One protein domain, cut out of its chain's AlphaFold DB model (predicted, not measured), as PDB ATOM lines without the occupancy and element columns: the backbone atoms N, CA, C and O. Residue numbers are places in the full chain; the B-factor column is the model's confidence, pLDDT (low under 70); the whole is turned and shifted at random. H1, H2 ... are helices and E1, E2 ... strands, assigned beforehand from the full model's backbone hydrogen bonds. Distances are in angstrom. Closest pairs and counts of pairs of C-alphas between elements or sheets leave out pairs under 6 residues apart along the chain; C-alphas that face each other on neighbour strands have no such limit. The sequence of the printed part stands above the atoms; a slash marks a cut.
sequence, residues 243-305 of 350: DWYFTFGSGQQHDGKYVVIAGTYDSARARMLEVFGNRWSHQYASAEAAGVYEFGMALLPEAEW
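This is residues 243 to 305 of the 350 residues of an uncharacterized protein of Micromonospora sp. 28ISP2-46 (UniProt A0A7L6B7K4). A small sheet of three strands has one helix, H1, packed slantwise over one face. A long stretch with no named element, residues 285 to 305, leaves E3 at one edge of the sheet and loops round to E2 at the other, where residues 298 to 299 pair parallel with residues 257 to 258 of E2. The printed part has 63 residues, with E1, E2, H1 and E3 along the chain; the sheet's order is E2 - E1 - E3, antiparallel throughout. The class is mixed, helices and strands, with under half of the residues in named elements. The whole is compact, with a radius of gyration of the C-alphas of 10.6 A and spans of 26 by 22 by 20 A.

E1, residues 243 to 247, begins at C-alpha 243 (176.176, 193.557, 203.116) and is 13.1 A long. E2, residues 257 to 263, is 19.9 A long. H1, residues 265 to 276, is 16.1 A long. E3, residues 282 to 284, is 6.6 A long and ends at C-alpha 284 (180.363, 189.129, 196.544).

E1 and E2 form a hairpin, with N 246 and O 259 2.8 A apart, within hydrogen-bond range. E1 and E3 are antiparallel, with N 284 and O 245 2.8 A apart, also within range. H1 is on the sheet at a height of 8.7 A, over E2 and E1, at 46 degrees to E1 on the local plane. The closest C-alphas of E2 and H1 are those of Ile 261 and Ala 268, 5.5 A apart. E2, H1 and E3 make a split strand-helix-strand unit, two strands running the same way with E1 between them, and its crossover is right-handed. In H1 every O i to N i+4 pair is within hydrogen-bond range.

The C-alphas of Gly 251 and Thr 264 are the two farthest apart, 28.4 A. The printed part has no cut, and the links E2 to H1 and H1 to E3 are tight, E1 to E2 short. The mean pLDDT of the printed part is 95.9, and no printed residue is under 70.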
ATOM      1  N   ASP A 243     174.859 192.991 203.360       97.50
ATOM      2  CA  ASP A 243     176.176 193.557 203.116       97.50
ATOM      3  C   ASP A 243     176.819 192.907 201.887       97.50
ATOM      4  O   ASP A 243     177.139 191.715 201.881       97.50
ATOM      5  N   TRP A 244     177.055 193.706 200.849       97.62
ATOM      6  CA  TRP A 244     177.782 193.285 199.656       97.62
ATOM      7  C   TRP A 244     179.236 193.724 199.720       97.62
ATOM      8  O   TRP A 244     179.550 194.875 200.023       97.62
ATOM      9  N   TYR A 245     180.129 192.804 199.372       98.19
ATOM     10  CA  TYR A 245     181.572 192.985 199.440       98.19
ATOM     11  C   TYR A 245     182.121 193.234 198.038       98.19
ATOM     12  O   TYR A 245     181.956 192.405 197.146       98.19
ATOM     13  N   PHE A 246     182.807 194.355 197.839       98.25
ATOM     14  CA  PHE A 246     183.415 194.727 196.564       98.25
ATOM     15  C   PHE A 246     184.931 194.743 196.694       98.25
ATOM     16  O   PHE A 246     185.472 195.414 197.573       98.25
ATOM     17  N   THR A 247     185.628 194.029 195.814       98.19
ATOM     18  CA  THR A 247     187.099 193.984 195.808       98.19
ATOM     19  C   THR A 247     187.675 194.778 194.643       98.19
ATOM     20  O   THR A 247     187.024 194.970 193.613       98.19
ATOM     21  N   PHE A 248     188.920 195.228 194.781       97.56
ATOM     22  CA  PHE A 248     189.665 195.883 193.705       97.56
ATOM     23  C   PHE A 248     190.659 194.913 193.067       97.56
ATOM     24  O   PHE A 248     191.229 194.053 193.734       97.56
ATOM     25  N   GLY A 249     190.849 195.033 191.753       94.00
ATOM     26  CA  GLY A 249     191.790 194.184 191.021       94.00
ATOM     27  C   GLY A 249     193.246 194.548 191.320       94.00
ATOM     28  O   GLY A 249     193.550 195.701 191.639       94.00
ATOM     29  N   SER A 250     194.160 193.588 191.151       95.12
ATOM     30  CA  SER A 250     195.587 193.846 191.364       95.12
ATOM     31  C   SER A 250     196.118 194.950 190.442       95.12
ATOM     32  O   SER A 250     195.771 195.013 189.260       95.12
ATOM     33  N   GLY A 251     196.941 195.844 190.994       94.06
ATOM     34  CA  GLY A 251     197.479 197.017 190.303       94.06
ATOM     35  C   GLY A 251     196.514 198.205 190.173       94.06
ATOM     36  O   GLY A 251     196.890 199.216 189.576       94.06
ATOM     37  N   GLN A 252     195.291 198.125 190.712       95.06
ATOM     38  CA  GLN A 252     194.368 199.265 190.789       95.06
ATOM     39  C   GLN A 252     194.701 200.186 191.982       95.06
ATOM     40  O   GLN A 252     195.457 199.829 192.880       95.06
ATOM     41  N   GLN A 253     194.121 201.392 192.011       95.38
ATOM     42  CA  GLN A 253     194.390 202.410 193.044       95.38
ATOM     43  C   GLN A 253     194.144 201.919 194.485       95.38
ATOM     44  O   GLN A 253     194.798 202.393 195.413       95.38
ATOM     45  N   HIS A 254     193.214 200.982 194.664       96.81
ATOM     46  CA  HIS A 254     192.833 200.416 195.958       96.81
ATOM     47  C   HIS A 254     193.163 198.916 196.050       96.81
ATOM     48  O   HIS A 254     192.451 198.171 196.718       96.81
ATOM     49  N   ASP A 255     194.225 198.467 195.369       97.50
ATOM     50  CA  ASP A 255     194.705 197.079 195.433       97.50
ATOM     51  C   ASP A 255     194.896 196.606 196.890       97.50
ATOM     52  O   ASP A 255     195.366 197.356 197.751       97.50
ATOM     53  N   GLY A 256     194.490 195.366 197.166       96.69
ATOM     54  CA  GLY A 256     194.494 194.764 198.501       96.69
ATOM     55  C   GLY A 256     193.432 195.307 199.465       96.69
ATOM     56  O   GLY A 256     193.459 194.963 200.649       96.69
ATOM     57  N   LYS A 257     192.501 196.150 198.996       98.19
ATOM     58  CA  LYS A 257     191.371 196.640 199.795       98.19
ATOM     59  C   LYS A 257     190.028 196.087 199.313       98.19
ATOM     60  O   LYS A 257     189.901 195.602 198.188       98.19
ATOM     61  N   TYR A 258     189.018 196.204 200.167       98.44
ATOM     62  CA  TYR A 258     187.621 195.938 199.829       98.44
ATOM     63  C   TYR A 258     186.695 197.000 200.428       98.44
ATOM     64  O   TYR A 258     187.084 197.742 201.330       98.44
ATOM     65  N   VAL A 259     185.474 197.073 199.914       98.25
ATOM     66  CA  VAL A 259     184.403 197.955 200.385       98.25
ATOM     67  C   VAL A 259     183.181 197.106 200.731       98.25
ATOM     68  O   VAL A 259     182.944 196.089 200.080       98.25
ATOM     69  N   VAL A 260     182.419 197.524 201.741       97.94
ATOM     70  CA  VAL A 260     181.123 196.932 202.095       97.94
ATOM     71  C   VAL A 260     180.032 197.963 201.846       97.94
ATOM     72  O   VAL A 260     180.163 199.105 202.290       97.94
ATOM     73  N   ILE A 261     178.987 197.577 201.119       97.38
ATOM     74  CA  ILE A 261     177.805 198.409 200.871       97.38
ATOM     75  C   ILE A 261     176.572 197.570 201.193       97.38
ATOM     76  O   ILE A 261     176.378 196.513 200.590       97.38
ATOM     77  N   ALA A 262     175.751 198.047 202.125       96.56
ATOM     78  CA  ALA A 262     174.469 197.435 202.449       96.56
ATOM     79  C   ALA A 262     173.428 197.753 201.365       96.56
ATOM     80  O   ALA A 262     173.364 198.881 200.871       96.56
ATOM     81  N   GLY A 263     172.620 196.760 200.999       94.38
ATOM     82  CA  GLY A 263     171.492 196.917 200.083       94.38
ATOM     83  C   GLY A 263     171.152 195.629 199.340       94.38
ATOM     84  O   GLY A 263     171.644 194.545 199.658       94.38
ATOM     85  N   THR A 264     170.322 195.744 198.308       92.12
ATOM     86  CA  THR A 264     170.111 194.668 197.337       92.12
ATOM     87  C   THR A 264     171.341 194.536 196.437       92.12
ATOM     88  O   THR A 264     172.212 195.413 196.420       92.12
ATOM     89  N   TYR A 265     171.433 193.445 195.665       90.56
ATOM     90  CA  TYR A 265     172.544 193.258 194.723       90.56
ATOM     91  C   TYR A 265     172.720 194.486 193.820       90.56
ATOM     92  O   TYR A 265     173.822 195.031 193.704       90.56
ATOM     93  N   ASP A 266     171.619 194.960 193.240       87.25
ATOM     94  CA  ASP A 266     171.627 196.068 192.294       87.25
ATOM     95  C   ASP A 266     171.850 197.426 192.962       87.25
ATOM     96  O   ASP A 266     172.630 198.225 192.438       87.25
ATOM     97  N   SER A 267     171.238 197.706 194.120       90.69
ATOM     98  CA  SER A 267     171.417 199.007 194.781       90.69
ATOM     99  C   SER A 267     172.844 199.182 195.305       90.69
ATOM    100  O   SER A 267     173.459 200.234 195.095       90.69
ATOM    101  N   ALA A 268     173.432 198.125 195.873       95.31
ATOM    102  CA  ALA A 268     174.827 198.130 196.293       95.31
ATOM    103  C   ALA A 268     175.777 198.309 195.096       95.31
ATOM    104  O   ALA A 268     176.734 199.087 195.157       95.31
ATOM    105  N   ARG A 269     175.489 197.647 193.966       94.94
ATOM    106  CA  ARG A 269     176.274 197.783 192.731       94.94
ATOM    107  C   ARG A 269     176.173 199.178 192.127       94.94
ATOM    108  O   ARG A 269     177.189 199.728 191.697       94.94
ATOM    109  N   ALA A 270     174.973 199.752 192.088       90.88
ATOM    110  CA  ALA A 270     174.741 201.108 191.606       90.88
ATOM    111  C   ALA A 270     175.535 202.118 192.441       90.88
ATOM    112  O   ALA A 270     176.244 202.954 191.881       90.88
ATOM    113  N   ARG A 271     175.514 201.970 193.772       94.50
ATOM    114  CA  ARG A 271     176.317 202.796 194.678       94.50
ATOM    115  C   ARG A 271     177.820 202.623 194.444       94.50
ATOM    116  O   ARG A 271     178.551 203.612 194.403       94.50
ATOM    117  N   MET A 272     178.289 201.394 194.233       96.38
ATOM    118  CA  MET A 272     179.692 201.130 193.903       96.38
ATOM    119  C   MET A 272     180.111 201.826 192.598       96.38
ATOM    120  O   MET A 272     181.183 202.429 192.538       96.38
ATOM    121  N   LEU A 273     179.266 201.783 191.563       94.00
ATOM    122  CA  LEU A 273     179.502 202.468 190.286       94.00
ATOM    123  C   LEU A 273     179.507 203.993 190.438       94.00
ATOM    124  O   LEU A 273     180.344 204.661 189.835       94.00
ATOM    125  N   GLU A 274     178.605 204.546 191.243       92.81
ATOM    126  CA  GLU A 274     178.518 205.985 191.509       92.81
ATOM    127  C   GLU A 274     179.801 206.526 192.166       92.81
ATOM    128  O   GLU A 274     180.310 207.588 191.798       92.81
ATOM    129  N   VAL A 275     180.344 205.778 193.131       95.31
ATOM    130  CA  VAL A 275     181.515 206.191 193.914       95.31
ATOM    131  C   VAL A 275     182.818 205.856 193.182       95.31
ATOM    132  O   VAL A 275     183.678 206.720 193.011       95.31
ATOM    133  N   PHE A 276     182.980 204.614 192.724       95.12
ATOM    134  CA  PHE A 276     184.251 204.086 192.212       95.12
ATOM    135  C   PHE A 276     184.282 203.896 190.687       95.12
ATOM    136  O   PHE A 276     185.310 203.489 190.129       95.12
ATOM    137  N   GLY A 277     183.188 204.189 189.978       93.94
ATOM    138  CA  GLY A 277     183.069 203.922 188.546       93.94
ATOM    139  C   GLY A 277     183.153 202.425 188.246       93.94
ATOM    140  O   GLY A 277     182.758 201.587 189.046       93.94
ATOM    141  N   ASN A 278     183.716 202.065 187.094       94.06
ATOM    142  CA  ASN A 278     183.927 200.671 186.681       94.06
ATOM    143  C   ASN A 278     185.303 200.102 187.091       94.06
ATOM    144  O   ASN A 278     185.749 199.104 186.527       94.06
ATOM    145  N   ARG A 279     186.011 200.750 188.030       92.31
ATOM    146  CA  ARG A 279     187.383 200.390 188.436       92.31
ATOM    147  C   ARG A 279     187.407 199.584 189.731       92.31
ATOM    148  O   ARG A 279     187.972 200.013 190.732       92.31
ATOM    149  N   TRP A 280     186.777 198.425 189.684       96.00
ATOM    150  CA  TRP A 280     186.768 197.405 190.730       96.00
ATOM    151  C   TRP A 280     186.669 196.029 190.057       96.00
ATOM    152  O   TRP A 280     186.565 195.944 188.834       96.00
ATOM    153  N   SER A 281     186.804 194.948 190.821       95.56
ATOM    154  CA  SER A 281     186.885 193.585 190.286       95.56
ATOM    155  C   SER A 281     185.516 192.909 190.243       95.56
ATOM    156  O   SER A 281     184.971 192.658 189.166       95.56
ATOM    157  N   HIS A 282     184.947 192.613 191.414       95.75
ATOM    158  CA  HIS A 282     183.689 191.883 191.517       95.75
ATOM    159  C   HIS A 282     182.942 192.202 192.819       95.75
ATOM    160  O   HIS A 282     183.512 192.788 193.741       95.75
ATOM    161  N   GLN A 283     181.667 191.816 192.854       97.12
ATOM    162  CA  GLN A 283     180.743 191.950 193.976       97.12
ATOM    163  C   GLN A 283     180.444 190.560 194.539       97.12
ATOM    164  O   GLN A 283     180.140 189.644 193.778       97.12
ATOM    165  N   TYR A 284     180.501 190.408 195.857       97.12
ATOM    166  CA  TYR A 284     180.363 189.129 196.544       97.12
ATOM    167  C   TYR A 284     179.348 189.225 197.680       97.12
ATOM    168  O   TYR A 284     179.260 190.251 198.353       97.12
ATOM    169  N   ALA A 285     178.624 188.133 197.919       95.88
ATOM    170  CA  ALA A 285     177.613 188.044 198.974       95.88
ATOM    171  C   ALA A 285     178.201 187.871 200.389       95.88
ATOM    172  O   ALA A 285     177.463 187.897 201.365       95.88
ATOM    173  N   SER A 286     179.513 187.637 200.524       96.94
ATOM    174  CA  SER A 286     180.164 187.502 201.830       96.94
ATOM    175  C   SER A 286     181.658 187.827 201.780       96.94
ATOM    176  O   SER A 286     182.286 187.801 200.713       96.94
ATOM    177  N   ALA A 287     182.243 188.081 202.954       97.56
ATOM    178  CA  ALA A 287     183.674 188.322 203.122       97.56
ATOM    179  C   ALA A 287     184.529 187.117 202.683       97.56
ATOM    180  O   ALA A 287     185.603 187.288 202.105       97.56
ATOM    181  N   GLU A 288     184.053 185.895 202.935       97.44
ATOM    182  CA  GLU A 288     184.719 184.649 202.549       97.44
ATOM    183  C   GLU A 288     184.743 184.491 201.030       97.44
ATOM    184  O   GLU A 288     185.796 184.202 200.467       97.44
ATOM    185  N   ALA A 289     183.612 184.730 200.358       96.50
ATOM    186  CA  ALA A 289     183.525 184.653 198.901       96.50
ATOM    187  C   ALA A 289     184.409 185.708 198.213       96.50
ATOM    188  O   ALA A 289     184.997 185.436 197.167       96.50
ATOM    189  N   ALA A 290     184.546 186.886 198.827       97.12
ATOM    190  CA  ALA A 290     185.475 187.929 198.399       97.12
ATOM    191  C   ALA A 290     186.954 187.603 198.695       97.12
ATOM    192  O   ALA A 290     187.840 188.334 198.249       97.12
ATOM    193  N   GLY A 291     187.244 186.538 199.452       97.56
ATOM    194  CA  GLY A 291     188.600 186.165 199.855       97.56
ATOM    195  C   GLY A 291     189.240 187.144 200.845       97.56
ATOM    196  O   GLY A 291     190.466 187.184 200.953       97.56
ATOM    197  N   VAL A 292     188.443 187.933 201.580       97.50
ATOM    198  CA  VAL A 292     188.942 188.985 202.490       97.50
ATOM    199  C   VAL A 292     189.961 188.419 203.478       97.50
ATOM    200  O   VAL A 292     191.054 188.963 203.626       97.50
ATOM    201  N   TYR A 293     189.631 187.294 204.117       96.19
ATOM    202  CA  TYR A 293     190.504 186.654 205.100       96.19
ATOM    203  C   TYR A 293     191.663 185.885 204.457       96.19
ATOM    204  O   TYR A 293     192.770 185.907 204.987       96.19
ATOM    205  N   GLU A 294     191.424 185.228 203.318       96.50
ATOM    206  CA  GLU A 294     192.434 184.426 202.612       96.50
ATOM    207  C   GLU A 294     193.591 185.297 202.105       96.50
ATOM    208  O   GLU A 294     194.758 184.931 202.253       96.50
ATOM    209  N   PHE A 295     193.274 186.475 201.566       96.44
ATOM    210  CA  PHE A 295     194.254 187.396 200.990       96.44
ATOM    211  C   PHE A 295     194.675 188.526 201.939       96.44
ATOM    212  O   PHE A 295     195.483 189.372 201.558       96.44
ATOM    213  N   GLY A 296     194.151 188.551 203.170       97.06
ATOM    214  CA  GLY A 296     194.460 189.586 204.159       97.06
ATOM    215  C   GLY A 296     194.063 190.993 203.702       97.06
ATOM    216  O   GLY A 296     194.810 191.945 203.934       97.06
ATOM    217  N   MET A 297     192.919 191.124 203.024       97.81
ATOM    218  CA  MET A 297     192.454 192.407 202.499       97.81
ATOM    219  C   MET A 297     192.042 193.357 203.628       97.81
ATOM    220  O   MET A 297     191.450 192.947 204.627       97.81
ATOM    221  N   ALA A 298     192.304 194.651 203.444       98.06
ATOM    222  CA  ALA A 298     191.904 195.689 204.392       98.06
ATOM    223  C   ALA A 298     190.599 196.376 203.958       98.06
ATOM    224  O   ALA A 298     190.422 196.698 202.784       98.06
ATOM    225  N   LEU A 299     189.701 196.656 204.906       98.12
ATOM    226  CA  LEU A 299     188.509 197.462 204.629       98.12
ATOM    227  C   LEU A 299     188.936 198.889 204.256       98.12
ATOM    228  O   LEU A 299     189.724 199.506 204.973       98.12
ATOM    229  N   LEU A 300     188.416 199.420 203.150       98.00
ATOM    230  CA  LEU A 300     188.544 200.827 202.782       98.00
ATOM    231  C   LEU A 300     187.419 201.617 203.478       98.00
ATOM    232  O   LEU A 300     186.268 201.521 203.043       98.00
ATOM    233  N   PRO A 301     187.713 202.381 204.547       97.56
ATOM    234  CA  PRO A 301     186.680 203.094 205.290       97.56
ATOM    235  C   PRO A 301     186.012 204.158 204.414       97.56
ATOM    236  O   PRO A 301     186.670 204.774 203.575       97.56
ATOM    237  N   GLU A 302     184.727 204.420 204.650       96.12
ATOM    238  CA  GLU A 302     183.930 205.366 203.851       96.12
ATOM    239  C   GLU A 302     184.528 206.781 203.795       96.12
ATOM    240  O   GLU A 302     184.481 207.447 202.766       96.12
ATOM    241  N   ALA A 303     185.211 207.213 204.860       96.81
ATOM    242  CA  ALA A 303     185.917 208.495 204.899       96.81
ATOM    243  C   ALA A 303     187.063 208.620 203.869       96.81
ATOM    244  O   ALA A 303     187.493 209.733 203.566       96.81
ATOM    245  N   GLU A 304     187.571 207.500 203.345       97.31
ATOM    246  CA  GLU A 304     188.597 207.452 202.295       97.31
ATOM    247  C   GLU A 304     188.007 207.286 200.885       97.31
ATOM    248  O   GLU A 304     188.765 207.237 199.911       97.31
ATOM    249  N   TRP A 305     186.682 207.179 200.743       96.50
ATOM    250  CA  TRP A 305     186.059 206.998 199.434       96.50
ATOM    251  C   TRP A 305     186.204 208.266 198.578       96.50
ATOM    252  O   TRP A 305     186.175 209.391 199.095       96.50
TER     253      TRP A 305